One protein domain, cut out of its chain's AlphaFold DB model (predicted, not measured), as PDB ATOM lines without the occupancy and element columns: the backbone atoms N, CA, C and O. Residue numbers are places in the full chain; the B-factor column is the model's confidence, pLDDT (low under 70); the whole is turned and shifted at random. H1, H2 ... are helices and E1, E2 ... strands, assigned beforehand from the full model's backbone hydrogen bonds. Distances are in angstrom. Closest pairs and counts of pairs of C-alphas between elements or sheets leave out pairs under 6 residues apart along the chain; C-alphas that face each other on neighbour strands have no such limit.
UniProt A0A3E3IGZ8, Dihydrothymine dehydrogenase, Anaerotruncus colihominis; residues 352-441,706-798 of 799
ATOM      1  N   ARG A 352       4.322   0.335  78.384       94.50
ATOM      2  CA  ARG A 352       5.014   1.587  78.037       94.50
ATOM      3  C   ARG A 352       5.431   2.385  79.265       94.50
ATOM      4  O   ARG A 352       6.568   2.825  79.361       94.50
ATOM      5  N   GLU A 353       4.498   2.572  80.192       93.44
ATOM      6  CA  GLU A 353       4.696   3.306  81.440       93.44
ATOM      7  C   GLU A 353       4.339   2.396  82.629       93.44
ATOM      8  O   GLU A 353       3.154   2.230  82.949       93.44
ATOM      9  N   PRO A 354       5.337   1.763  83.275       90.06
ATOM     10  CA  PRO A 354       5.123   0.869  84.412       90.06
ATOM     11  C   PRO A 354       4.519   1.550  85.645       90.06
ATOM     12  O   PRO A 354       3.885   0.873  86.447       90.06
ATOM     13  N   ASN A 355       4.681   2.872  85.799       90.56
ATOM     14  CA  ASN A 355       4.164   3.627  86.948       90.56
ATOM     15  C   ASN A 355       2.843   4.354  86.642       90.56
ATOM     16  O   ASN A 355       2.461   5.286  87.360       90.56
ATOM     17  N   LEU A 356       2.144   3.966  85.566       92.00
ATOM     18  CA  LEU A 356       0.884   4.589  85.173       92.00
ATOM     19  C   LEU A 356      -0.207   4.305  86.212       92.00
ATOM     20  O   LEU A 356      -0.672   3.175  86.379       92.00
ATOM     21  N   ALA A 357      -0.681   5.355  86.869       92.31
ATOM     22  CA  ALA A 357      -1.570   5.251  88.013       92.31
ATOM     23  C   ALA A 357      -2.844   6.085  87.850       92.31
ATOM     24  O   ALA A 357      -2.915   7.072  87.113       92.31
ATOM     25  N   GLY A 358      -3.874   5.705  88.606       92.88
ATOM     26  CA  GLY A 358      -5.064   6.534  88.750       92.88
ATOM     27  C   GLY A 358      -4.723   7.872  89.430       92.88
ATOM     28  O   GLY A 358      -3.919   7.880  90.370       92.88
ATOM     29  N   PRO A 359      -5.368   8.991  89.045       94.75
ATOM     30  CA  PRO A 359      -5.154  10.297  89.680       94.75
ATOM     31  C   PRO A 359      -5.307  10.282  91.207       94.75
ATOM     32  O   PRO A 359      -4.586  10.977  91.913       94.75
ATOM     33  N   CYS A 360      -6.185   9.421  91.731       95.06
ATOM     34  CA  CYS A 360      -6.398   9.240  93.164       95.06
ATOM     35  C   CYS A 360      -5.161   8.722  93.923       95.06
ATOM     36  O   CYS A 360      -4.944   9.120  95.067       95.06
ATOM     37  N   LYS A 361      -4.340   7.862  93.300       94.25
ATOM     38  CA  LYS A 361      -3.062   7.404  93.866       94.25
ATOM     39  C   LYS A 361      -2.004   8.497  93.745       94.25
ATOM     40  O   LYS A 361      -1.322   8.776  94.724       94.25
ATOM     41  N   ALA A 362      -1.899   9.122  92.572       94.38
ATOM     42  CA  ALA A 362      -0.916  10.172  92.310       94.38
ATOM     43  C   ALA A 362      -1.094  11.400  93.222       94.38
ATOM     44  O   ALA A 362      -0.113  12.000  93.642       94.38
ATOM     45  N   ALA A 363      -2.338  11.749  93.568       95.50
ATOM     46  CA  ALA A 363      -2.644  12.846  94.485       95.50
ATOM     47  C   ALA A 363      -2.424  12.498  95.966       95.50
ATOM     48  O   ALA A 363      -2.350  13.389  96.809       95.50
ATOM     49  N   CYS A 364      -2.360  11.210  96.317       95.25
ATOM     50  CA  CYS A 364      -2.120  10.788  97.688       95.25
ATOM     51  C   CYS A 364      -0.628  10.951  98.016       95.25
ATOM     52  O   CYS A 364       0.169  10.262  97.390       95.25
ATOM     53  N   PRO A 365      -0.224  11.744  99.028       94.62
ATOM     54  CA  PRO A 365       1.194  11.912  99.366       94.62
ATOM     55  C   PRO A 365       1.909  10.598  99.695       94.62
ATOM     56  O   PRO A 365       3.096  10.450  99.438       94.62
ATOM     57  N   HIS A 366       1.170   9.633 100.251       94.31
ATOM     58  CA  HIS A 366       1.698   8.310 100.572       94.31
ATOM     59  C   HIS A 366       1.575   7.328  99.402       94.31
ATOM     60  O   HIS A 366       2.017   6.200  99.511       94.31
ATOM     61  N   HIS A 367       0.966   7.704  98.274       94.31
ATOM     62  CA  HIS A 367       0.685   6.814  97.141       94.31
ATOM     63  C   HIS A 367      -0.095   5.548  97.550       94.31
ATOM     64  O   HIS A 367       0.228   4.435  97.130       94.31
ATOM     65  N   VAL A 368      -1.122   5.696  98.396       94.19
ATOM     66  CA  VAL A 368      -2.030   4.585  98.724       94.19
ATOM     67  C   VAL A 368      -2.665   4.065  97.426       94.19
ATOM     68  O   VAL A 368      -3.085   4.887  96.604       94.19
ATOM     69  N   PRO A 369      -2.758   2.740  97.208       93.56
ATOM     70  CA  PRO A 369      -3.287   2.179  95.968       93.56
ATOM     71  C   PRO A 369      -4.818   2.241  95.927       93.56
ATOM     72  O   PRO A 369      -5.513   1.230  95.923       93.56
ATOM     73  N   VAL A 370      -5.343   3.468  95.899       95.50
ATOM     74  CA  VAL A 370      -6.770   3.772  96.022       95.50
ATOM     75  C   VAL A 370      -7.607   2.995  95.029       95.50
ATOM     76  O   VAL A 370      -8.592   2.365  95.394       95.50
ATOM     77  N   GLN A 371      -7.203   3.024  93.765       93.44
ATOM     78  CA  GLN A 371      -7.959   2.342  92.735       93.44
ATOM     79  C   GLN A 371      -7.988   0.825  92.924       93.44
ATOM     80  O   GLN A 371      -9.036   0.237  92.686       93.44
ATOM     81  N   ALA A 372      -6.880   0.213  93.351       93.94
ATOM     82  CA  ALA A 372      -6.795  -1.230  93.543       93.94
ATOM     83  C   ALA A 372      -7.809  -1.699  94.590       93.94
ATOM     84  O   ALA A 372      -8.670  -2.514  94.279       93.94
ATOM     85  N   TYR A 373      -7.794  -1.112  95.795       95.88
ATOM     86  CA  TYR A 373      -8.732  -1.545  96.833       95.88
ATOM     87  C   TYR A 373     -10.178  -1.181  96.493       95.88
ATOM     88  O   TYR A 373     -11.079  -1.945  96.817       95.88
ATOM     89  N   VAL A 374     -10.428  -0.057  95.805       96.88
ATOM     90  CA  VAL A 374     -11.783   0.274  95.332       96.88
ATOM     91  C   VAL A 374     -12.268  -0.779  94.334       96.88
ATOM     92  O   VAL A 374     -13.416  -1.194  94.406       96.88
ATOM     93  N   GLN A 375     -11.417  -1.265  93.433       93.56
ATOM     94  CA  GLN A 375     -11.802  -2.310  92.479       93.56
ATOM     95  C   GLN A 375     -11.946  -3.690  93.121       93.56
ATOM     96  O   GLN A 375     -12.811  -4.462  92.715       93.56
ATOM     97  N   SER A 376     -11.180  -3.995  94.166       95.12
ATOM     98  CA  SER A 376     -11.424  -5.183  94.990       95.12
ATOM     99  C   SER A 376     -12.791  -5.110  95.677       95.12
ATOM    100  O   SER A 376     -13.562  -6.058  95.565       95.12
ATOM    101  N   ILE A 377     -13.174  -3.954  96.238       97.44
ATOM    102  CA  ILE A 377     -14.525  -3.745  96.790       97.44
ATOM    103  C   ILE A 377     -15.602  -3.906  95.711       97.44
ATOM    104  O   ILE A 377     -16.588  -4.590  95.947       97.44
ATOM    105  N   ALA A 378     -15.417  -3.326  94.519       95.62
ATOM    106  CA  ALA A 378     -16.384  -3.446  93.421       95.62
ATOM    107  C   ALA A 378     -16.607  -4.906  92.976       95.62
ATOM    108  O   ALA A 378     -17.683  -5.242  92.491       95.62
ATOM    109  N   ARG A 379     -15.603  -5.775  93.161       94.19
ATOM    110  CA  ARG A 379     -15.680  -7.225  92.909       94.19
ATOM    111  C   ARG A 379     -16.190  -8.036  94.109       94.19
ATOM    112  O   ARG A 379     -16.319  -9.248  93.994       94.19
ATOM    113  N   GLY A 380     -16.461  -7.394  95.247       96.31
ATOM    114  CA  GLY A 380     -16.853  -8.053  96.496       96.31
ATOM    115  C   GLY A 380     -15.692  -8.666  97.291       96.31
ATOM    116  O   GLY A 380     -15.930  -9.319  98.305       96.31
ATOM    117  N   ASP A 381     -14.443  -8.440  96.880       96.00
ATOM    118  CA  ASP A 381     -13.245  -8.944  97.556       96.00
ATOM    119  C   ASP A 381     -12.768  -7.964  98.642       96.00
ATOM    120  O   ASP A 381     -11.812  -7.193  98.493       96.00
ATOM    121  N   PHE A 382     -13.513  -7.947  99.748       97.75
ATOM    122  CA  PHE A 382     -13.268  -7.047 100.874       97.75
ATOM    123  C   PHE A 382     -11.995  -7.389 101.656       97.75
ATOM    124  O   PHE A 382     -11.339  -6.473 102.151       97.75
ATOM    125  N   HIS A 383     -11.636  -8.673 101.752       96.56
ATOM    126  CA  HIS A 383     -10.418  -9.096 102.448       96.56
ATOM    127  C   HIS A 383      -9.181  -8.609 101.691       96.56
ATOM    128  O   HIS A 383      -8.316  -7.958 102.275       96.56
ATOM    129  N   HIS A 384      -9.135  -8.789 100.368       94.62
ATOM    130  CA  HIS A 384      -8.030  -8.258  99.581       94.62
ATOM    131  C   HIS A 384      -7.989  -6.720  99.598       94.62
ATOM    132  O   HIS A 384      -6.921  -6.113  99.680       94.62
ATOM    133  N   ALA A 385      -9.149  -6.048  99.592       96.00
ATOM    134  CA  ALA A 385      -9.202  -4.600  99.796       96.00
ATOM    135  C   ALA A 385      -8.596  -4.184 101.151       96.00
ATOM    136  O   ALA A 385      -7.853  -3.200 101.214       96.00
ATOM    137  N   TYR A 386      -8.880  -4.933 102.221       96.38
ATOM    138  CA  TYR A 386      -8.317  -4.717 103.552       96.38
ATOM    139  C   TYR A 386      -6.791  -4.888 103.559       96.38
ATOM    140  O   TYR A 386      -6.093  -4.025 104.097       96.38
ATOM    141  N   GLU A 387      -6.259  -5.924 102.907       94.00
ATOM    142  CA  GLU A 387      -4.812  -6.145 102.754       94.00
ATOM    143  C   GLU A 387      -4.136  -4.996 101.992       94.00
ATOM    144  O   GLU A 387      -3.119  -4.461 102.432       94.00
ATOM    145  N   LEU A 388      -4.729  -4.547 100.881       93.50
ATOM    146  CA  LEU A 388      -4.213  -3.430 100.081       93.50
ATOM    147  C   LEU A 388      -4.186  -2.110 100.863       93.50
ATOM    148  O   LEU A 388      -3.291  -1.281 100.666       93.50
ATOM    149  N   ILE A 389      -5.179  -1.889 101.729       95.00
ATOM    150  CA  ILE A 389      -5.236  -0.720 102.607       95.00
ATOM    151  C   ILE A 389      -4.170  -0.860 103.698       95.00
ATOM    152  O   ILE A 389      -3.250  -0.045 103.767       95.00
ATOM    153  N   THR A 390      -4.270  -1.882 104.545       92.06
ATOM    154  CA  THR A 390      -3.425  -2.040 105.741       92.06
ATOM    155  C   THR A 390      -1.954  -2.280 105.409       92.06
ATOM    156  O   THR A 390      -1.081  -1.739 106.088       92.06
ATOM    157  N   GLY A 391      -1.666  -2.960 104.297       90.12
ATOM    158  CA  GLY A 391      -0.314  -3.167 103.780       90.12
ATOM    159  C   GLY A 391       0.419  -1.869 103.443       90.12
ATOM    160  O   GLY A 391       1.647  -1.851 103.392       90.12
ATOM    161  N   LYS A 392      -0.296  -0.749 103.268       90.25
ATOM    162  CA  LYS A 392       0.338   0.548 103.015       90.25
ATOM    163  C   LYS A 392       0.869   1.245 104.276       90.25
ATOM    164  O   LYS A 392       1.637   2.200 104.157       90.25
ATOM    165  N   GLY A 393       0.460   0.816 105.468       89.44
ATOM    166  CA  GLY A 393       1.017   1.303 106.732       89.44
ATOM    167  C   GLY A 393      -0.011   1.432 107.852       89.44
ATOM    168  O   GLY A 393      -1.206   1.620 107.613       89.44
ATOM    169  N   VAL A 394       0.483   1.407 109.090       89.81
ATOM    170  CA  VAL A 394      -0.326   1.329 110.318       89.81
ATOM    171  C   VAL A 394      -1.360   2.459 110.479       89.81
ATOM    172  O   VAL A 394      -2.425   2.273 111.061       89.81
ATOM    173  N   LEU A 395      -1.108   3.637 109.898       94.50
ATOM    174  CA  LEU A 395      -1.989   4.803 110.034       94.50
ATOM    175  C   LEU A 395      -3.243   4.773 109.153       94.50
ATOM    176  O   LEU A 395      -4.032   5.721 109.204       94.50
ATOM    177  N   GLN A 396      -3.462   3.736 108.335       93.19
ATOM    178  CA  GLN A 396      -4.645   3.708 107.468       93.19
ATOM    179  C   GLN A 396      -5.969   3.720 108.247       93.19
ATOM    180  O   GLN A 396      -6.921   4.337 107.766       93.19
ATOM    181  N   GLY A 397      -5.997   3.136 109.453       92.00
ATOM    182  CA  GLY A 397      -7.124   3.216 110.388       92.00
ATOM    183  C   GLY A 397      -7.508   4.654 110.715       92.00
ATOM    184  O   GLY A 397      -8.616   5.087 110.415       92.00
ATOM    185  N   ALA A 398      -6.562   5.438 111.234       93.56
ATOM    186  CA  ALA A 398      -6.794   6.848 111.539       93.56
ATOM    187  C   ALA A 398      -7.072   7.682 110.271       93.56
ATOM    188  O   ALA A 398      -7.940   8.557 110.271       93.56
ATOM    189  N   CYS A 399      -6.417   7.372 109.144       93.88
ATOM    190  CA  CYS A 399      -6.682   8.039 107.867       93.88
ATOM    191  C   CYS A 399      -8.129   7.856 107.380       93.88
ATOM    192  O   CYS A 399      -8.617   8.707 106.639       93.88
ATOM    193  N   ALA A 400      -8.825   6.786 107.766       93.50
ATOM    194  CA  ALA A 400     -10.230   6.594 107.406       93.50
ATOM    195  C   ALA A 400     -11.167   7.636 108.049       93.50
ATOM    196  O   ALA A 400     -12.257   7.881 107.534       93.50
ATOM    197  N   TYR A 401     -10.719   8.305 109.117       91.25
ATOM    198  CA  TYR A 401     -11.489   9.319 109.837       91.25
ATOM    199  C   TYR A 401     -11.002  10.732 109.520       91.25
ATOM    200  O   TYR A 401     -11.785  11.567 109.066       91.25
ATOM    201  N   ILE A 402      -9.698  10.988 109.648       89.19
ATOM    202  CA  ILE A 402      -9.162  12.361 109.674       89.19
ATOM    203  C   ILE A 402      -8.334  12.757 108.443       89.19
ATOM    204  O   ILE A 402      -7.760  13.840 108.386       89.19
ATOM    205  N   CYS A 403      -8.256  11.906 107.413       91.50
ATOM    206  CA  CYS A 403      -7.578  12.271 106.167       91.50
ATOM    207  C   CYS A 403      -8.379  13.321 105.365       91.50
ATOM    208  O   CYS A 403      -9.585  13.135 105.156       91.50
ATOM    209  N   PRO A 404      -7.714  14.343 104.789       87.50
ATOM    210  CA  PRO A 404      -8.348  15.323 103.903       87.50
ATOM    211  C   PRO A 404      -8.631  14.787 102.487       87.50
ATOM    212  O   PRO A 404      -8.978  15.566 101.611       87.50
ATOM    213  N   HIS A 405      -8.462  13.476 102.253       90.50
ATOM    214  CA  HIS A 405      -8.889  12.755 101.043       90.50
ATOM    215  C   HIS A 405      -8.541  13.439  99.699       90.50
ATOM    216  O   HIS A 405      -9.392  13.527  98.812       90.50
ATOM    217  N   PRO A 406      -7.266  13.822  99.454       93.69
ATOM    218  CA  PRO A 406      -6.856  14.415  98.170       93.69
ATOM    219  C   PRO A 406      -7.122  13.488  96.967       93.69
ATOM    220  O   PRO A 406      -7.206  13.922  95.821       93.69
ATOM    221  N   CYS A 407      -7.279  12.188  97.229       95.44
ATOM    222  CA  CYS A 407      -7.683  11.194  96.250       95.44
ATOM    223  C   CYS A 407      -9.100  11.409  95.688       95.44
ATOM    224  O   CYS A 407      -9.338  11.065  94.529       95.44
ATOM    225  N   GLU A 408     -10.024  11.956  96.479       94.50
ATOM    226  CA  GLU A 408     -11.378  12.307  96.038       94.50
ATOM    227  C   GLU A 408     -11.376  13.649  95.297       94.50
ATOM    228  O   GLU A 408     -12.010  13.745  94.249       94.50
ATOM    229  N   ASP A 409     -10.582  14.626  95.761       91.62
ATOM    230  CA  ASP A 409     -10.366  15.907  95.065       91.62
ATOM    231  C   ASP A 409      -9.834  15.680  93.631       91.62
ATOM    232  O   ASP A 409     -10.257  16.344  92.685       91.62
ATOM    233  N   ALA A 410      -8.945  14.697  93.446       94.38
ATOM    234  CA  ALA A 410      -8.387  14.323  92.144       94.38
ATOM    235  C   ALA A 410      -9.238  13.312  91.344       94.38
ATOM    236  O   ALA A 410      -8.844  12.896  90.250       94.38
ATOM    237  N   CYS A 411     -10.376  12.852  91.870       94.19
ATOM    238  CA  CYS A 411     -11.160  11.794  91.239       94.19
ATOM    239  C   CYS A 411     -11.776  12.268  89.913       94.19
ATOM    240  O   CYS A 411     -12.572  13.204  89.881       94.19
ATOM    241  N   VAL A 412     -11.492  11.556  88.814       93.06
ATOM    242  CA  VAL A 412     -12.024  11.896  87.480       93.06
ATOM    243  C   VAL A 412     -13.557  11.899  87.456       93.06
ATOM    244  O   VAL A 412     -14.152  12.758  86.810       93.06
ATOM    245  N   ARG A 413     -14.200  10.998  88.215       90.31
ATOM    246  CA  ARG A 413     -15.667  10.947  88.344       90.31
ATOM    247  C   ARG A 413     -16.249  12.253  88.903       90.31
ATOM    248  O   ARG A 413     -17.340  12.648  88.513       90.31
ATOM    249  N   GLY A 414     -15.484  12.973  89.729       89.00
ATOM    250  CA  GLY A 414     -15.853  14.282  90.276       89.00
ATOM    251  C   GLY A 414     -15.983  15.408  89.238       89.00
ATOM    252  O   GLY A 414     -16.455  16.495  89.574       89.00
ATOM    253  N   ARG A 415     -15.568  15.183  87.978       87.31
ATOM    254  CA  ARG A 415     -15.738  16.147  86.874       87.31
ATOM    255  C   ARG A 415     -17.112  16.070  86.209       87.31
ATOM    256  O   ARG A 415     -17.521  17.048  85.596       87.31
ATOM    257  N   THR A 416     -17.797  14.931  86.308       82.12
ATOM    258  CA  THR A 416     -19.116  14.700  85.684       82.12
ATOM    259  C   THR A 416     -20.226  14.458  86.704       82.12
ATOM    260  O   THR A 416     -21.389  14.381  86.335       82.12
ATOM    261  N   GLY A 417     -19.870  14.349  87.982       84.25
ATOM    262  CA  GLY A 417     -20.772  14.142  89.109       84.25
ATOM    263  C   GLY A 417     -19.997  14.283  90.418       84.25
ATOM    264  O   GLY A 417     -19.048  15.065  90.504       84.25
ATOM    265  N   ARG A 418     -20.362  13.506  91.441       87.38
ATOM    266  CA  ARG A 418     -19.594  13.441  92.695       87.38
ATOM    267  C   ARG A 418     -18.402  12.476  92.586       87.38
ATOM    268  O   ARG A 418     -18.496  11.489  91.848       87.38
ATOM    269  N   PRO A 419     -17.294  12.698  93.319       92.00
ATOM    270  CA  PRO A 419     -16.210  11.722  93.393       92.00
ATOM    271  C   PRO A 419     -16.701  10.374  93.947       92.00
ATOM    272  O   PRO A 419     -17.792  10.261  94.514       92.00
ATOM    273  N   VAL A 420     -15.890   9.332  93.761       93.75
ATOM    274  CA  VAL A 420     -16.065   8.089  94.524       93.75
ATOM    275  C   VAL A 420     -15.777   8.404  95.993       93.75
ATOM    276  O   VAL A 420     -14.764   9.042  96.274       93.75
ATOM    277  N   ALA A 421     -16.636   7.959  96.908       94.38
ATOM    278  CA  ALA A 421     -16.521   8.143  98.356       94.38
ATOM    279  C   ALA A 421     -15.430   7.228  98.946       94.38
ATOM    280  O   ALA A 421     -15.674   6.329  99.751       94.38
ATOM    281  N   ILE A 422     -14.197   7.435  98.490       96.44
ATOM    282  CA  ILE A 422     -13.000   6.647  98.775       96.44
ATOM    283  C   ILE A 422     -12.713   6.548 100.279       96.44
ATOM    284  O   ILE A 422     -12.316   5.480 100.753       96.44
ATOM    285  N   LYS A 423     -12.878   7.640 101.035       94.69
ATOM    286  CA  LYS A 423     -12.681   7.664 102.490       94.69
ATOM    287  C   LYS A 423     -13.742   6.815 103.193       94.69
ATOM    288  O   LYS A 423     -13.389   6.023 104.063       94.69
ATOM    289  N   ALA A 424     -15.007   6.926 102.780       95.00
ATOM    290  CA  ALA A 424     -16.106   6.132 103.333       95.00
ATOM    291  C   ALA A 424     -15.934   4.634 103.030       95.00
ATOM    292  O   ALA A 424     -16.055   3.813 103.933       95.00
ATOM    293  N   LEU A 425     -15.551   4.288 101.795       97.75
ATOM    294  CA  LEU A 425     -15.219   2.917 101.398       97.75
ATOM    295  C   LEU A 425     -14.068   2.346 102.230       97.75
ATOM    296  O   LEU A 425     -14.159   1.226 102.726       97.75
ATOM    297  N   LYS A 426     -12.993   3.124 102.426       97.12
ATOM    298  CA  LYS A 426     -11.869   2.719 103.281       97.12
ATOM    299  C   LYS A 426     -12.331   2.443 104.711       97.12
ATOM    300  O   LYS A 426     -11.941   1.426 105.276       97.12
ATOM    301  N   ARG A 427     -13.145   3.336 105.289       95.50
ATOM    302  CA  ARG A 427     -13.684   3.166 106.644       95.50
ATOM    303  C   ARG A 427     -14.502   1.882 106.750       95.50
ATOM    304  O   ARG A 427     -14.196   1.063 107.608       95.50
ATOM    305  N   PHE A 428     -15.442   1.680 105.829       97.38
ATOM    306  CA  PHE A 428     -16.282   0.486 105.787       97.38
ATOM    307  C   PHE A 428     -15.453  -0.806 105.753       97.38
ATOM    308  O   PHE A 428     -15.694  -1.708 106.547       97.38
ATOM    309  N   VAL A 429     -14.433  -0.889 104.888       97.75
ATOM    310  CA  VAL A 429     -13.569  -2.081 104.793       97.75
ATOM    311  C   VAL A 429     -12.803  -2.347 106.089       97.75
ATOM    312  O   VAL A 429     -12.668  -3.497 106.494       97.75
ATOM    313  N   LEU A 430     -12.291  -1.305 106.746       95.19
ATOM    314  CA  LEU A 430     -11.529  -1.458 107.987       95.19
ATOM    315  C   LEU A 430     -12.424  -1.838 109.174       95.19
ATOM    316  O   LEU A 430     -12.020  -2.655 109.999       95.19
ATOM    317  N   GLU A 431     -13.633  -1.281 109.250       94.50
ATOM    318  CA  GLU A 431     -14.641  -1.648 110.254       94.50
ATOM    319  C   GLU A 431     -15.129  -3.085 110.045       94.50
ATOM    320  O   GLU A 431     -15.183  -3.855 111.003       94.50
ATOM    321  N   LEU A 432     -15.387  -3.479 108.793       96.12
ATOM    322  CA  LEU A 432     -15.711  -4.857 108.433       96.12
ATOM    323  C   LEU A 432     -14.577  -5.809 108.822       96.12
ATOM    324  O   LEU A 432     -14.826  -6.809 109.482       96.12
ATOM    325  N   GLY A 433     -13.329  -5.480 108.478       94.88
ATOM    326  CA  GLY A 433     -12.186  -6.315 108.838       94.88
ATOM    327  C   GLY A 433     -12.021  -6.477 110.346       94.88
ATOM    328  O   GLY A 433     -11.735  -7.575 110.807       94.88
ATOM    329  N   ARG A 434     -12.287  -5.428 111.135       90.88
ATOM    330  CA  ARG A 434     -12.324  -5.541 112.600       90.88
ATOM    331  C   ARG A 434     -13.431  -6.487 113.069       90.88
ATOM    332  O   ARG A 434     -13.172  -7.316 113.935       90.88
ATOM    333  N   ALA A 435     -14.642  -6.362 112.522       93.75
ATOM    334  CA  ALA A 435     -15.778  -7.209 112.887       93.75
ATOM    335  C   ALA A 435     -15.542  -8.691 112.540       93.75
ATOM    336  O   ALA A 435     -15.944  -9.570 113.295       93.75
ATOM    337  N   GLU A 436     -14.847  -8.952 111.436       94.94
ATOM    338  CA  GLU A 436     -14.493 -10.292 110.949       94.94
ATOM    339  C   GLU A 436     -13.168 -10.816 111.552       94.94
ATOM    340  O   GLU A 436     -12.721 -11.915 111.229       94.94
ATOM    341  N   GLY A 437     -12.507 -10.036 112.418       92.19
ATOM    342  CA  GLY A 437     -11.257 -10.420 113.080       92.19
ATOM    343  C   GLY A 437     -10.018 -10.449 112.176       92.19
ATOM    344  O   GLY A 437      -9.008 -11.043 112.553       92.19
ATOM    345  N   TRP A 438     -10.063  -9.814 111.002       93.06
ATOM    346  CA  TRP A 438      -8.926  -9.729 110.085       93.06
ATOM    347  C   TRP A 438      -7.772  -8.957 110.714       93.06
ATOM    348  O   TRP A 438      -7.959  -7.931 111.374       93.06
ATOM    349  N   GLN A 439      -6.563  -9.448 110.465       83.50
ATOM    350  CA  GLN A 439      -5.325  -8.836 110.922       83.50
ATOM    351  C   GLN A 439      -4.469  -8.468 109.714       83.50
ATOM    352  O   GLN A 439      -4.467  -9.208 108.728       83.50
ATOM    353  N   PRO A 440      -3.722  -7.353 109.760       79.19
ATOM    354  CA  PRO A 440      -2.760  -7.050 108.716       79.19
ATOM    355  C   PRO A 440      -1.749  -8.192 108.588       79.19
ATOM    356  O   PRO A 440      -1.214  -8.668 109.590       79.19
ATOM    357  N   THR A 441      -1.444  -8.600 107.360       69.62
ATOM    358  CA  THR A 441      -0.414  -9.608 107.094       69.62
ATOM    359  C   THR A 441       0.954  -9.035 107.462       69.62
ATOM    360  O   THR A 441       1.582  -8.321 106.680       69.62
ATOM    361  N   VAL A 706       2.701   8.132  87.678       93.50
ATOM    362  CA  VAL A 706       2.374   8.933  86.495       93.50
ATOM    363  C   VAL A 706       0.851   8.942  86.338       93.50
ATOM    364  O   VAL A 706       0.270   7.899  86.035       93.50
ATOM    365  N   PRO A 707       0.157  10.066  86.596       92.75
ATOM    366  CA  PRO A 707      -1.299  10.095  86.539       92.75
ATOM    367  C   PRO A 707      -1.806  10.017  85.098       92.75
ATOM    368  O   PRO A 707      -1.346  10.751  84.224       92.75
ATOM    369  N   VAL A 708      -2.831   9.196  84.865       91.62
ATOM    370  CA  VAL A 708      -3.588   9.239  83.603       91.62
ATOM    371  C   VAL A 708      -4.354  10.558  83.490       91.62
ATOM    372  O   VAL A 708      -4.995  10.997  84.448       91.62
ATOM    373  N   ALA A 709      -4.331  11.171  82.305       91.12
ATOM    374  CA  ALA A 709      -5.067  12.402  82.036       91.12
ATOM    375  C   ALA A 709      -6.584  12.183  82.151       91.12
ATOM    376  O   ALA A 709      -7.159  11.288  81.523       91.12
ATOM    377  N   ALA A 710      -7.254  13.032  82.928       89.06
ATOM    378  CA  ALA A 710      -8.683  12.914  83.194       89.06
ATOM    379  C   ALA A 710      -9.530  13.021  81.908       89.06
ATOM    380  O   ALA A 710     -10.531  12.324  81.772       89.06
ATOM    381  N   GLU A 711      -9.108  13.832  80.937       89.44
ATOM    382  CA  GLU A 711      -9.755  13.985  79.628       89.44
ATOM    383  C   GLU A 711      -9.771  12.669  78.843       89.44
ATOM    384  O   GLU A 711     -10.763  12.340  78.196       89.44
ATOM    385  N   GLN A 712      -8.677  11.900  78.898       88.06
ATOM    386  CA  GLN A 712      -8.576  10.618  78.197       88.06
ATOM    387  C   GLN A 712      -9.511   9.574  78.811       88.06
ATOM    388  O   GLN A 712     -10.134   8.803  78.084       88.06
ATOM    389  N   VAL A 713      -9.647   9.582  80.139       90.19
ATOM    390  CA  VAL A 713     -10.579   8.703  80.855       90.19
ATOM    391  C   VAL A 713     -12.031   9.062  80.523       90.19
ATOM    392  O   VAL A 713     -12.821   8.172  80.219       90.19
ATOM    393  N   LEU A 714     -12.391  10.350  80.525       89.25
ATOM    394  CA  LEU A 714     -13.762  10.784  80.227       89.25
ATOM    395  C   LEU A 714     -14.180  10.472  78.786       89.25
ATOM    396  O   LEU A 714     -15.296  10.005  78.570       89.25
ATOM    397  N   LYS A 715     -13.272  10.635  77.811       86.12
ATOM    398  CA  LYS A 715     -13.535  10.285  76.404       86.12
ATOM    399  C   LYS A 715     -13.960   8.827  76.206       86.12
ATOM    400  O   LYS A 715     -14.699   8.556  75.269       86.12
ATOM    401  N   ARG A 716     -13.492   7.901  77.051       83.88
ATOM    402  CA  ARG A 716     -13.822   6.467  76.944       83.88
ATOM    403  C   ARG A 716     -14.937   6.001  77.883       83.88
ATOM    404  O   ARG A 716     -15.567   4.997  77.588       83.88
ATOM    405  N   ALA A 717     -15.152   6.677  79.013       79.50
ATOM    406  CA  ALA A 717     -16.135   6.264  80.019       79.50
ATOM    407  C   ALA A 717     -17.517   6.921  79.843       79.50
ATOM    408  O   ALA A 717     -18.496   6.417  80.386       79.50
ATOM    409  N   GLY A 718     -17.601   8.026  79.094       69.19
ATOM    410  CA  GLY A 718     -18.836   8.792  78.932       69.19
ATOM    411  C   GLY A 718     -19.174   9.670  80.144       69.19
ATOM    412  O   GLY A 718     -18.508   9.640  81.181       69.19
ATOM    413  N   TYR A 719     -20.213  10.492  79.988       64.38
ATOM    414  CA  TYR A 719     -20.730  11.369  81.038       64.38
ATOM    415  C   TYR A 719     -21.927  10.697  81.705       64.38
ATOM    416  O   TYR A 719     -22.933  10.439  81.050       64.38
ATOM    417  N   VAL A 720     -21.831  10.440  83.009       63.84
ATOM    418  CA  VAL A 720     -22.944   9.918  83.810       63.84
ATOM    419  C   VAL A 720     -23.161  10.872  84.979       63.84
ATOM    420  O   VAL A 720     -22.243  11.083  85.776       63.84
ATOM    421  N   GLY A 721     -24.348  11.480  85.034       59.72
ATOM    422  CA  GLY A 721     -24.785  12.302  86.163       59.72
ATOM    423  C   GLY A 721     -25.116  11.432  87.378       59.72
ATOM    424  O   GLY A 721     -25.520  10.284  87.227       59.72
ATOM    425  N   ASP A 722     -24.931  11.973  88.582       66.44
ATOM    426  CA  ASP A 722     -25.191  11.289  89.856       66.44
ATOM    427  C   ASP A 722     -25.959  12.214  90.814       66.44
ATOM    428  O   ASP A 722     -25.943  13.436  90.648       66.44
ATOM    429  N   SER A 723     -26.581  11.627  91.845       64.94
ATOM    430  CA  SER A 723     -27.162  12.368  92.976       64.94
ATOM    431  C   SER A 723     -26.105  13.253  93.667       64.94
ATOM    432  O   SER A 723     -24.949  12.819  93.791       64.94
ATOM    433  N   PRO A 724     -26.464  14.472  94.119       60.94
ATOM    434  CA  PRO A 724     -25.531  15.389  94.775       60.94
ATOM    435  C   PRO A 724     -25.050  14.908  96.154       60.94
ATOM    436  O   PRO A 724     -23.973  15.325  96.582       60.94
ATOM    437  N   ASP A 725     -25.788  14.020  96.823       65.00
ATOM    438  CA  ASP A 725     -25.494  13.632  98.204       65.00
ATOM    439  C   ASP A 725     -24.416  12.542  98.306       65.00
ATOM    440  O   ASP A 725     -24.358  11.587  97.519       65.00
ATOM    441  N   ALA A 726     -23.539  12.676  99.307       65.62
ATOM    442  CA  ALA A 726     -22.554  11.650  99.635       65.62
ATOM    443  C   ALA A 726     -23.257  10.407 100.219       65.62
ATOM    444  O   ALA A 726     -24.123  10.547 101.084       65.62
ATOM    445  N   PRO A 727     -22.898   9.184  99.788       78.75
ATOM    446  CA  PRO A 727     -23.591   7.982 100.219       78.75
ATOM    447  C   PRO A 727     -23.202   7.628 101.654       78.75
ATOM    448  O   PRO A 727     -22.025   7.652 102.023       78.75
ATOM    449  N   VAL A 728     -24.190   7.214 102.443       84.88
ATOM    450  CA  VAL A 728     -23.939   6.469 103.677       84.88
ATOM    451  C   VAL A 728     -23.670   5.018 103.284       84.88
ATOM    452  O   VAL A 728     -24.528   4.368 102.693       84.88
ATOM    453  N   ILE A 729     -22.466   4.526 103.579       91.62
ATOM    454  CA  ILE A 729     -22.052   3.147 103.295       91.62
ATOM    455  C   ILE A 729     -22.120   2.357 104.599       91.62
ATOM    456  O   ILE A 729     -21.236   2.490 105.446       91.62
ATOM    457  N   ALA A 730     -23.181   1.572 104.759       91.69
ATOM    458  CA  ALA A 730     -23.450   0.749 105.936       91.69
ATOM    459  C   ALA A 730     -23.565  -0.753 105.612       91.69
ATOM    460  O   ALA A 730     -23.589  -1.569 106.530       91.69
ATOM    461  N   SER A 731     -23.607  -1.136 104.330       96.12
ATOM    462  CA  SER A 731     -23.678  -2.538 103.894       96.12
ATOM    463  C   SER A 731     -22.669  -2.872 102.787       96.12
ATOM    464  O   SER A 731     -22.143  -1.983 102.108       96.12
ATOM    465  N   LYS A 732     -22.420  -4.175 102.580       97.25
ATOM    466  CA  LYS A 732     -21.540  -4.679 101.510       97.25
ATOM    467  C   LYS A 732     -22.076  -4.281 100.129       97.25
ATOM    468  O   LYS A 732     -21.303  -3.863  99.274       97.25
ATOM    469  N   GLU A 733     -23.393  -4.322  99.934       96.50
ATOM    470  CA  GLU A 733     -24.071  -3.960  98.683       96.50
ATOM    471  C   GLU A 733     -23.883  -2.474  98.360       96.50
ATOM    472  O   GLU A 733     -23.544  -2.121  97.232       96.50
ATOM    473  N   GLN A 734     -24.034  -1.598  99.358       95.56
ATOM    474  CA  GLN A 734     -23.793  -0.161  99.197       95.56
ATOM    475  C   GLN A 734     -22.323   0.131  98.878       95.56
ATOM    476  O   GLN A 734     -22.030   0.986  98.039       95.56
ATOM    477  N   ALA A 735     -21.395  -0.592  99.510       96.62
ATOM    478  CA  ALA A 735     -19.968  -0.461  99.238       96.62
ATOM    479  C   ALA A 735     -19.619  -0.906  97.808       96.62
ATOM    480  O   ALA A 735     -18.914  -0.181  97.106       96.62
ATOM    481  N   ILE A 736     -20.147  -2.049  97.354       97.06
ATOM    482  CA  ILE A 736     -19.977  -2.555  95.981       97.06
ATOM    483  C   ILE A 736     -20.545  -1.555  94.970       97.06
ATOM    484  O   ILE A 736     -19.857  -1.198  94.013       97.06
ATOM    485  N   ALA A 737     -21.761  -1.053  95.201       94.00
ATOM    486  CA  ALA A 737     -22.408  -0.089  94.315       94.00
ATOM    487  C   ALA A 737     -21.605   1.218  94.200       94.00
ATOM    488  O   ALA A 737     -21.371   1.714  93.096       94.00
ATOM    489  N   GLU A 738     -21.126   1.759  95.324       94.31
ATOM    490  CA  GLU A 738     -20.317   2.977  95.317       94.31
ATOM    491  C   GLU A 738     -18.949   2.762  94.660       94.31
ATOM    492  O   GLU A 738     -18.492   3.594  93.872       94.31
ATOM    493  N   ALA A 739     -18.297   1.636  94.944       95.31
ATOM    494  CA  ALA A 739     -17.024   1.278  94.339       95.31
ATOM    495  C   ALA A 739     -17.139   1.039  92.822       95.31
ATOM    496  O   ALA A 739     -16.238   1.419  92.066       95.31
ATOM    497  N   GLY A 740     -18.270   0.491  92.366       93.12
ATOM    498  CA  GLY A 740     -18.600   0.267  90.958       93.12
ATOM    499  C   GLY A 740     -18.676   1.545  90.115       93.12
ATOM    500  O   GLY A 740     -18.568   1.483  88.894       93.12
ATOM    501  N   ARG A 741     -18.772   2.730  90.741       92.00
ATOM    502  CA  ARG A 741     -18.708   4.029  90.038       92.00
ATOM    503  C   ARG A 741     -17.294   4.409  89.580       92.00
ATOM    504  O   ARG A 741     -17.130   5.373  88.824       92.00
ATOM    505  N   CYS A 742     -16.263   3.707  90.053       92.38
ATOM    506  CA  CYS A 742     -14.872   3.968  89.694       92.38
ATOM    507  C   CYS A 742     -14.617   3.738  88.193       92.38
ATOM    508  O   CYS A 742     -15.005   2.726  87.624       92.38
ATOM    509  N   LEU A 743     -13.910   4.678  87.550       91.50
ATOM    510  CA  LEU A 743     -13.690   4.689  86.094       91.50
ATOM    511  C   LEU A 743     -12.449   3.908  85.620       91.50
ATOM    512  O   LEU A 743     -12.040   4.051  84.467       91.50
ATOM    513  N   ASN A 744     -11.789   3.146  86.495       89.56
ATOM    514  CA  ASN A 744     -10.632   2.312  86.128       89.56
ATOM    515  C   ASN A 744      -9.524   3.065  85.367       89.56
ATOM    516  O   ASN A 744      -8.963   2.599  84.382       89.56
ATOM    517  N   CYS A 745      -9.213   4.276  85.842       90.69
ATOM    518  CA  CYS A 745      -8.181   5.161  85.311       90.69
ATOM    519  C   CYS A 745      -6.763   4.555  85.199       90.69
ATOM    520  O   CYS A 745      -6.110   4.840  84.212       90.69
ATOM    521  N   GLY A 746      -6.251   3.783  86.165       86.56
ATOM    522  CA  GLY A 746      -4.850   3.325  86.241       86.56
ATOM    523  C   GLY A 746      -4.631   1.855  85.855       86.56
ATOM    524  O   GLY A 746      -5.542   1.198  85.357       86.56
ATOM    525  N   CYS A 747      -3.406   1.352  86.047       89.50
ATOM    526  CA  CYS A 747      -2.977  -0.016  85.710       89.50
ATOM    527  C   CYS A 747      -2.804  -0.921  86.958       89.50
ATOM    528  O   CYS A 747      -3.116  -0.509  88.074       89.50
ATOM    529  N   GLY A 748      -2.366  -2.174  86.764       88.12
ATOM    530  CA  GLY A 748      -2.132  -3.153  87.844       88.12
ATOM    531  C   GLY A 748      -3.418  -3.721  88.452       88.12
ATOM    532  O   GLY A 748      -4.388  -3.935  87.715       88.12
ATOM    533  N   GLU A 749      -3.438  -3.921  89.781       84.06
ATOM    534  CA  GLU A 749      -4.622  -4.396  90.533       84.06
ATOM    535  C   GLU A 749      -5.843  -3.479  90.344       84.06
ATOM    536  O   GLU A 749      -6.973  -3.910  90.554       84.06
ATOM    537  N   GLY A 750      -5.643  -2.233  89.897       81.12
ATOM    538  CA  GLY A 750      -6.729  -1.337  89.512       81.12
ATOM    539  C   GLY A 750      -7.538  -1.837  88.309       81.12
ATOM    540  O   GLY A 750      -8.701  -2.182  88.447       81.12
ATOM    541  N   CYS A 751      -6.962  -1.840  87.103       87.81
ATOM    542  CA  CYS A 751      -7.726  -2.153  85.884       87.81
ATOM    543  C   CYS A 751      -7.812  -3.653  85.569       87.81
ATOM    544  O   CYS A 751      -8.865  -4.109  85.137       87.81
ATOM    545  N   GLN A 752      -6.707  -4.395  85.707       89.69
ATOM    546  CA  GLN A 752      -6.572  -5.838  85.427       89.69
ATOM    547  C   GLN A 752      -7.026  -6.365  84.054       89.69
ATOM    548  O   GLN A 752      -6.818  -7.541  83.777       89.69
ATOM    549  N   LEU A 753      -7.561  -5.538  83.150       91.94
ATOM    550  CA  LEU A 753      -8.185  -6.027  81.917       91.94
ATOM    551  C   LEU A 753      -7.252  -6.908  81.079       91.94
ATOM    552  O   LEU A 753      -7.672  -7.956  80.609       91.94
ATOM    553  N   CYS A 754      -5.989  -6.508  80.916       93.62
ATOM    554  CA  CYS A 754      -5.001  -7.300  80.180       93.62
ATOM    555  C   CYS A 754      -4.766  -8.686  80.801       93.62
ATOM    556  O   CYS A 754      -4.682  -9.651  80.052       93.62
ATOM    557  N   LYS A 755      -4.722  -8.788  82.135       93.38
ATOM    558  CA  LYS A 755      -4.616 -10.054  82.872       93.38
ATOM    559  C   LYS A 755      -5.869 -10.902  82.672       93.38
ATOM    560  O   LYS A 755      -5.758 -12.077  82.363       93.38
ATOM    561  N   THR A 756      -7.054 -10.302  82.783       92.31
ATOM    562  CA  THR A 756      -8.330 -11.027  82.676       92.31
ATOM    563  C   THR A 756      -8.604 -11.571  81.272       92.31
ATOM    564  O   THR A 756      -9.234 -12.614  81.151       92.31
ATOM    565  N   ILE A 757      -8.161 -10.886  80.213       95.00
ATOM    566  CA  ILE A 757      -8.417 -11.330  78.828       95.00
ATOM    567  C   ILE A 757      -7.290 -12.171  78.225       95.00
ATOM    568  O   ILE A 757      -7.448 -12.667  77.112       95.00
ATOM    569  N   CYS A 758      -6.130 -12.265  78.880       96.38
ATOM    570  CA  CYS A 758      -5.014 -13.029  78.340       96.38
ATOM    571  C   CYS A 758      -5.245 -14.518  78.584       96.38
ATOM    572  O   CYS A 758      -5.222 -14.976  79.721       96.38
ATOM    573  N   THR A 759      -5.432 -15.262  77.498       95.38
ATOM    574  CA  THR A 759      -5.615 -16.719  77.511       95.38
ATOM    575  C   THR A 759      -4.373 -17.471  77.970       95.38
ATOM    576  O   THR A 759      -4.493 -18.548  78.540       95.38
ATOM    577  N   ASP A 760      -3.197 -16.883  77.758       95.88
ATOM    578  CA  ASP A 760      -1.898 -17.450  78.130       95.88
ATOM    579  C   ASP A 760      -1.406 -16.951  79.494       95.88
ATOM    580  O   ASP A 760      -0.288 -17.249  79.886       95.88
ATOM    581  N   PHE A 761      -2.213 -16.151  80.205       95.69
ATOM    582  CA  PHE A 761      -1.914 -15.611  81.538       95.69
ATOM    583  C   PHE A 761      -0.579 -14.848  81.672       95.69
ATOM    584  O   PHE A 761      -0.108 -14.607  82.781       95.69
ATOM    585  N   ALA A 762      -0.025 -14.366  80.555       96.25
ATOM    586  CA  ALA A 762       1.252 -13.658  80.525       96.25
ATOM    587  C   ALA A 762       1.299 -12.368  81.381       96.25
ATOM    588  O   ALA A 762       2.350 -12.076  81.954       96.25
ATOM    589  N   PRO A 763       0.234 -11.544  81.494       95.19
ATOM    590  CA  PRO A 763       0.249 -10.384  82.378       95.19
ATOM    591  C   PRO A 763       0.130 -10.773  83.854       95.19
ATOM    592  O   PRO A 763      -0.890 -11.296  84.302       95.19
ATOM    593  N   LEU A 764       1.144 -10.411  84.633       92.75
ATOM    594  CA  LEU A 764       1.237 -10.665  86.065       92.75
ATOM    595  C   LEU A 764       1.055  -9.363  86.831       92.75
ATOM    596  O   LEU A 764       1.711  -8.364  86.538       92.75
ATOM    597  N   VAL A 765       0.194  -9.369  87.843       89.38
ATOM    598  CA  VAL A 765       0.116  -8.246  88.776       89.38
ATOM    599  C   VAL A 765       1.091  -8.517  89.913       89.38
ATOM    600  O   VAL A 765       0.894  -9.439  90.697       89.38
ATOM    601  N   THR A 766       2.173  -7.746  89.956       87.44
ATOM    602  CA  THR A 766       3.269  -7.906  90.929       87.44
ATOM    603  C   THR A 766       3.114  -6.983  92.134       87.44
ATOM    604  O   THR A 766       3.888  -7.051  93.083       87.44
ATOM    605  N   GLY A 767       2.112  -6.106  92.101       84.00
ATOM    606  CA  GLY A 767       1.771  -5.186  93.172       84.00
ATOM    607  C   GLY A 767       0.544  -4.344  92.810       84.00
ATOM    608  O   GLY A 767       0.048  -4.420  91.686       84.00
ATOM    609  N   PRO A 768       0.058  -3.487  93.722       78.62
ATOM    610  CA  PRO A 768      -1.239  -2.820  93.573       78.62
ATOM    611  C   PRO A 768      -1.421  -1.969  92.299       78.62
ATOM    612  O   PRO A 768      -2.533  -1.745  91.833       78.62
ATOM    613  N   ASP A 769      -0.339  -1.471  91.716       74.38
ATOM    614  CA  ASP A 769      -0.321  -0.752  90.437       74.38
ATOM    615  C   ASP A 769       0.812  -1.221  89.521       74.38
ATOM    616  O   ASP A 769       1.103  -0.585  88.514       74.38
ATOM    617  N   GLN A 770       1.443  -2.339  89.872       82.69
ATOM    618  CA  GLN A 770       2.554  -2.894  89.126       82.69
ATOM    619  C   GLN A 770       2.061  -4.077  88.317       82.69
ATOM    620  O   GLN A 770       1.485  -5.032  88.840       82.69
ATOM    621  N   LEU A 771       2.290  -3.985  87.019       88.56
ATOM    622  CA  LEU A 771       2.014  -5.042  86.074       88.56
ATOM    623  C   LEU A 771       3.341  -5.414  85.417       88.56
ATOM    624  O   LEU A 771       4.135  -4.541  85.069       88.56
ATOM    625  N   ALA A 772       3.560  -6.703  85.229       92.50
ATOM    626  CA  ALA A 772       4.628  -7.251  84.419       92.50
ATOM    627  C   ALA A 772       4.018  -8.102  83.304       92.50
ATOM    628  O   ALA A 772       2.887  -8.571  83.419       92.50
ATOM    629  N   ILE A 773       4.765  -8.295  82.220       95.00
ATOM    630  CA  ILE A 773       4.423  -9.268  81.184       95.00
ATOM    631  C   ILE A 773       5.494 -10.349  81.215       95.00
ATOM    632  O   ILE A 773       6.669 -10.055  80.973       95.00
ATOM    633  N   ASP A 774       5.089 -11.582  81.503       95.25
ATOM    634  CA  ASP A 774       5.928 -12.750  81.283       95.25
ATOM    635  C   ASP A 774       6.082 -12.966  79.774       95.25
ATOM    636  O   ASP A 774       5.157 -13.364  79.062       95.25
ATOM    637  N   ARG A 775       7.275 -12.657  79.269       94.12
ATOM    638  CA  ARG A 775       7.590 -12.765  77.842       94.12
ATOM    639  C   ARG A 775       7.633 -14.214  77.364       94.12
ATOM    640  O   ARG A 775       7.442 -14.436  76.180       94.12
ATOM    641  N   THR A 776       7.870 -15.170  78.262       92.62
ATOM    642  CA  THR A 776       7.936 -16.598  77.919       92.62
ATOM    643  C   THR A 776       6.551 -17.196  77.687       92.62
ATOM    644  O   THR A 776       6.425 -18.167  76.950       92.62
ATOM    645  N   GLN A 777       5.508 -16.585  78.259       95.19
ATOM    646  CA  GLN A 777       4.111 -16.989  78.061       95.19
ATOM    647  C   GLN A 777       3.397 -16.150  76.993       95.19
ATOM    648  O   GLN A 777       2.352 -16.537  76.479       95.19
ATOM    649  N   CYS A 778       3.914 -14.966  76.658       95.81
ATOM    650  CA  CYS A 778       3.231 -14.071  75.735       95.81
ATOM    651  C   CYS A 778       3.318 -14.566  74.283       95.81
ATOM    652  O   CYS A 778       4.362 -14.462  73.652       95.81
ATOM    653  N   VAL A 779       2.184 -14.973  73.710       94.62
ATOM    654  CA  VAL A 779       2.074 -15.420  72.303       94.62
ATOM    655  C   VAL A 779       1.873 -14.282  71.288       94.62
ATOM    656  O   VAL A 779       1.413 -14.501  70.171       94.62
ATOM    657  N   ALA A 780       2.130 -13.033  71.685       95.31
ATOM    658  CA  ALA A 780       2.016 -11.843  70.832       95.31
ATOM    659  C   ALA A 780       0.658 -11.609  70.121       95.31
ATOM    660  O   ALA A 780       0.599 -10.842  69.163       95.31
ATOM    661  N   CYS A 781      -0.458 -12.174  70.601       94.69
ATOM    662  CA  CYS A 781      -1.759 -12.090  69.908       94.69
ATOM    663  C   CYS A 781      -2.349 -10.668  69.784       94.69
ATOM    664  O   CYS A 781      -3.315 -10.449  69.057       94.69
ATOM    665  N   GLY A 782      -1.825  -9.692  70.533       95.31
ATOM    666  CA  GLY A 782      -2.261  -8.294  70.472       95.31
ATOM    667  C   GLY A 782      -3.614  -7.998  71.131       95.31
ATOM    668  O   GLY A 782      -4.058  -6.849  71.113       95.31
ATOM    669  N   MET A 783      -4.283  -8.968  71.759       96.31
ATOM    670  CA  MET A 783      -5.587  -8.727  72.399       96.31
ATOM    671  C   MET A 783      -5.505  -7.693  73.524       96.31
ATOM    672  O   MET A 783      -6.315  -6.767  73.587       96.31
ATOM    673  N   CYS A 784      -4.487  -7.791  74.381       95.44
ATOM    674  CA  CYS A 784      -4.239  -6.817  75.441       95.44
ATOM    675  C   CYS A 784      -3.900  -5.422  74.896       95.44
ATOM    676  O   CYS A 784      -4.398  -4.438  75.439       95.44
ATOM    677  N   TYR A 785      -3.154  -5.334  73.790       96.25
ATOM    678  CA  TYR A 785      -2.884  -4.084  73.078       96.25
ATOM    679  C   TYR A 785      -4.180  -3.414  72.602       96.25
ATOM    680  O   TYR A 785      -4.460  -2.275  72.973       96.25
ATOM    681  N   ASN A 786      -5.015  -4.152  71.866       95.50
ATOM    682  CA  ASN A 786      -6.261  -3.638  71.290       95.50
ATOM    683  C   ASN A 786      -7.305  -3.260  72.350       95.50
ATOM    684  O   ASN A 786      -8.116  -2.360  72.143       95.50
ATOM    685  N   ARG A 787      -7.298  -3.950  73.492       94.31
ATOM    686  CA  ARG A 787      -8.269  -3.744  74.572       94.31
ATOM    687  C   ARG A 787      -7.780  -2.781  75.650       94.31
ATOM    688  O   ARG A 787      -8.576  -2.426  76.513       94.31
ATOM    689  N   CYS A 788      -6.514  -2.353  75.637       93.12
ATOM    690  CA  CYS A 788      -5.964  -1.503  76.690       93.12
ATOM    691  C   CYS A 788      -6.653  -0.126  76.702       93.12
ATOM    692  O   CYS A 788      -6.393   0.696  75.817       93.12
ATOM    693  N   PRO A 789      -7.454   0.211  77.733       90.19
ATOM    694  CA  PRO A 789      -8.174   1.481  77.758       90.19
ATOM    695  C   PRO A 789      -7.212   2.670  77.883       90.19
ATOM    696  O   PRO A 789      -7.509   3.766  77.407       90.19
ATOM    697  N   ASN A 790      -6.049   2.450  78.507       90.44
ATOM    698  CA  ASN A 790      -4.995   3.442  78.716       90.44
ATOM    699  C   ASN A 790      -4.008   3.545  77.546       90.44
ATOM    700  O   ASN A 790      -3.125   4.394  77.601       90.44
ATOM    701  N   LYS A 791      -4.111   2.685  76.519       92.44
ATOM    702  CA  LYS A 791      -3.103   2.565  75.445       92.44
ATOM    703  C   LYS A 791      -1.666   2.426  75.987       92.44
ATOM    704  O   LYS A 791      -0.714   2.918  75.390       92.44
ATOM    705  N   ASN A 792      -1.529   1.767  77.142       93.75
ATOM    706  CA  ASN A 792      -0.267   1.579  77.865       93.75
ATOM    707  C   ASN A 792       0.452   0.273  77.485       93.75
ATOM    708  O   ASN A 792       1.446  -0.091  78.103       93.75
ATOM    709  N   ILE A 793      -0.082  -0.459  76.511       95.50
ATOM    710  CA  ILE A 793       0.518  -1.681  75.984       95.50
ATOM    711  C   ILE A 793       0.984  -1.390  74.564       95.50
ATOM    712  O   ILE A 793       0.317  -0.657  73.835       95.50
ATOM    713  N   GLU A 794       2.103  -1.980  74.174       96.44
ATOM    714  CA  GLU A 794       2.554  -2.088  72.791       96.44
ATOM    715  C   GLU A 794       3.045  -3.490  72.468       96.44
ATOM    716  O   GLU A 794       3.325  -4.272  73.372       96.44
ATOM    717  N   MET A 795       3.130  -3.802  71.178       96.44
ATOM    718  CA  MET A 795       3.653  -5.074  70.693       96.44
ATOM    719  C   MET A 795       5.075  -4.851  70.188       96.44
ATOM    720  O   MET A 795       5.279  -4.053  69.273       96.44
ATOM    721  N   LEU A 796       6.047  -5.528  70.794       94.94
ATOM    722  CA  LEU A 796       7.453  -5.455  70.405       94.94
ATOM    723  C   LEU A 796       7.893  -6.785  69.788       94.94
ATOM    724  O   LEU A 796       7.518  -7.829  70.321       94.94
ATOM    725  N   PRO A 797       8.683  -6.778  68.702       92.62
ATOM    726  CA  PRO A 797       9.248  -8.003  68.149       92.62
ATOM    727  C   PRO A 797      10.332  -8.576  69.073       92.62
ATOM    728  O   PRO A 797      11.009  -7.825  69.783       92.62
ATOM    729  N   ILE A 798      10.531  -9.896  69.033       88.75
ATOM    730  CA  ILE A 798      11.744 -10.516  69.581       88.75
ATOM    731  C   ILE A 798      12.880 -10.210  68.597       88.75
ATOM    732  O   ILE A 798      12.747 -10.463  67.401       88.75
TER     733      ILE A 798
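AT A GLANCE: This is residues 352 to 441 and 706 to 798 of the 799 residues of the protein "Dihydrothymine dehydrogenase" of Anaerotruncus colihominis (UniProt A0A3E3IGZ8). Two unequal lobes lie end to end: a larger one of crossing helices, where H7 packs across H3 of the hairpin H2 and H3 and H9 packs on H2, and a smaller one with the strand hairpin E1 and E2, helices H10 and H11, and strand E3. H1, H4 and H5 add to the larger lobe, residues 718 to 731 loop outside from H8 to H9, and residues 740 to 752 lead through the middle to the smaller lobe. The 183 printed residues have eleven named helices and three named strands, H1 to H10, E1, E2, H11, E3, with one antiparallel sheet, E1 - E2. The class is mostly helix, with 91 residues, under half, in named elements; the whole is compact, with a radius of gyration of the C-alphas of 16.6 A and spans of 50 by 38 by 29 A.

HOW THE PARTS SIT: H1, residues 359 to 362, touches H2, residues 370 to 378, closest at C-alphas 361 and 370, 5.6 A. H2 and H3, residues 382 to 390, form a helical hairpin, opposite ways at a shallow tilt of 16 degrees, closest at C-alphas 373 and 385, 4.3 A. H5, residues 406 to 409, touches H1, closest at C-alphas 407 and 360, 3.9 A. H7, residues 422 to 435, touches H4, residues 396 to 402, closest at C-alphas 427 and 400, 4.9 A. H6, residues 412 to 415, only just touches H8, residues 710 to 717, with 3 pairs of C-alphas within 8 A, closest 412 and 710, 5.5 A. H9, residues 732 to 739, touches H2 at a steep tilt of 43 degrees, closest at C-alphas 736 and 378, 4.5 A. H10, residues 753 to 757, touches H11, residues 783 to 787, closest at C-alphas 754 and 784, 4.8 A. E1, residues 763 to 767, and E2, residues 770 to 773, are an antiparallel hairpin, with N 764 and O 772 within hydrogen-bond range at 2.8 A. E3, residues 793 to 797, pairs with no named strand. Every O i to N i+4 pair is within hydrogen-bond range in H2, H3, H7, H9, H10 and H11, against 2 of 3 in H4 and 3 of 4 in H8; H1, H5 and H6 are too short for such a pair.

IN THESE COORDINATES: H1 begins at C-alpha 359, (-5.154, 10.297, 89.680), and E3 ends at C-alpha 797, (9.248, -8.003, 68.149). H7 measures 20.0 A, E3 13.3 A, H2 12.3 A, and H3 and E1 12.1 A each.

THE WHOLE: The C-alphas of Asp 725 and Ile 798, the two farthest apart, are 52.8 A apart. Residues 442 to 705 are cut out, with 27.9 A between C-alphas 441 and 706. The links H8 to H9 and H9 to H10 are long. Residue 441 and residues 718 to 726 have pLDDT under 70.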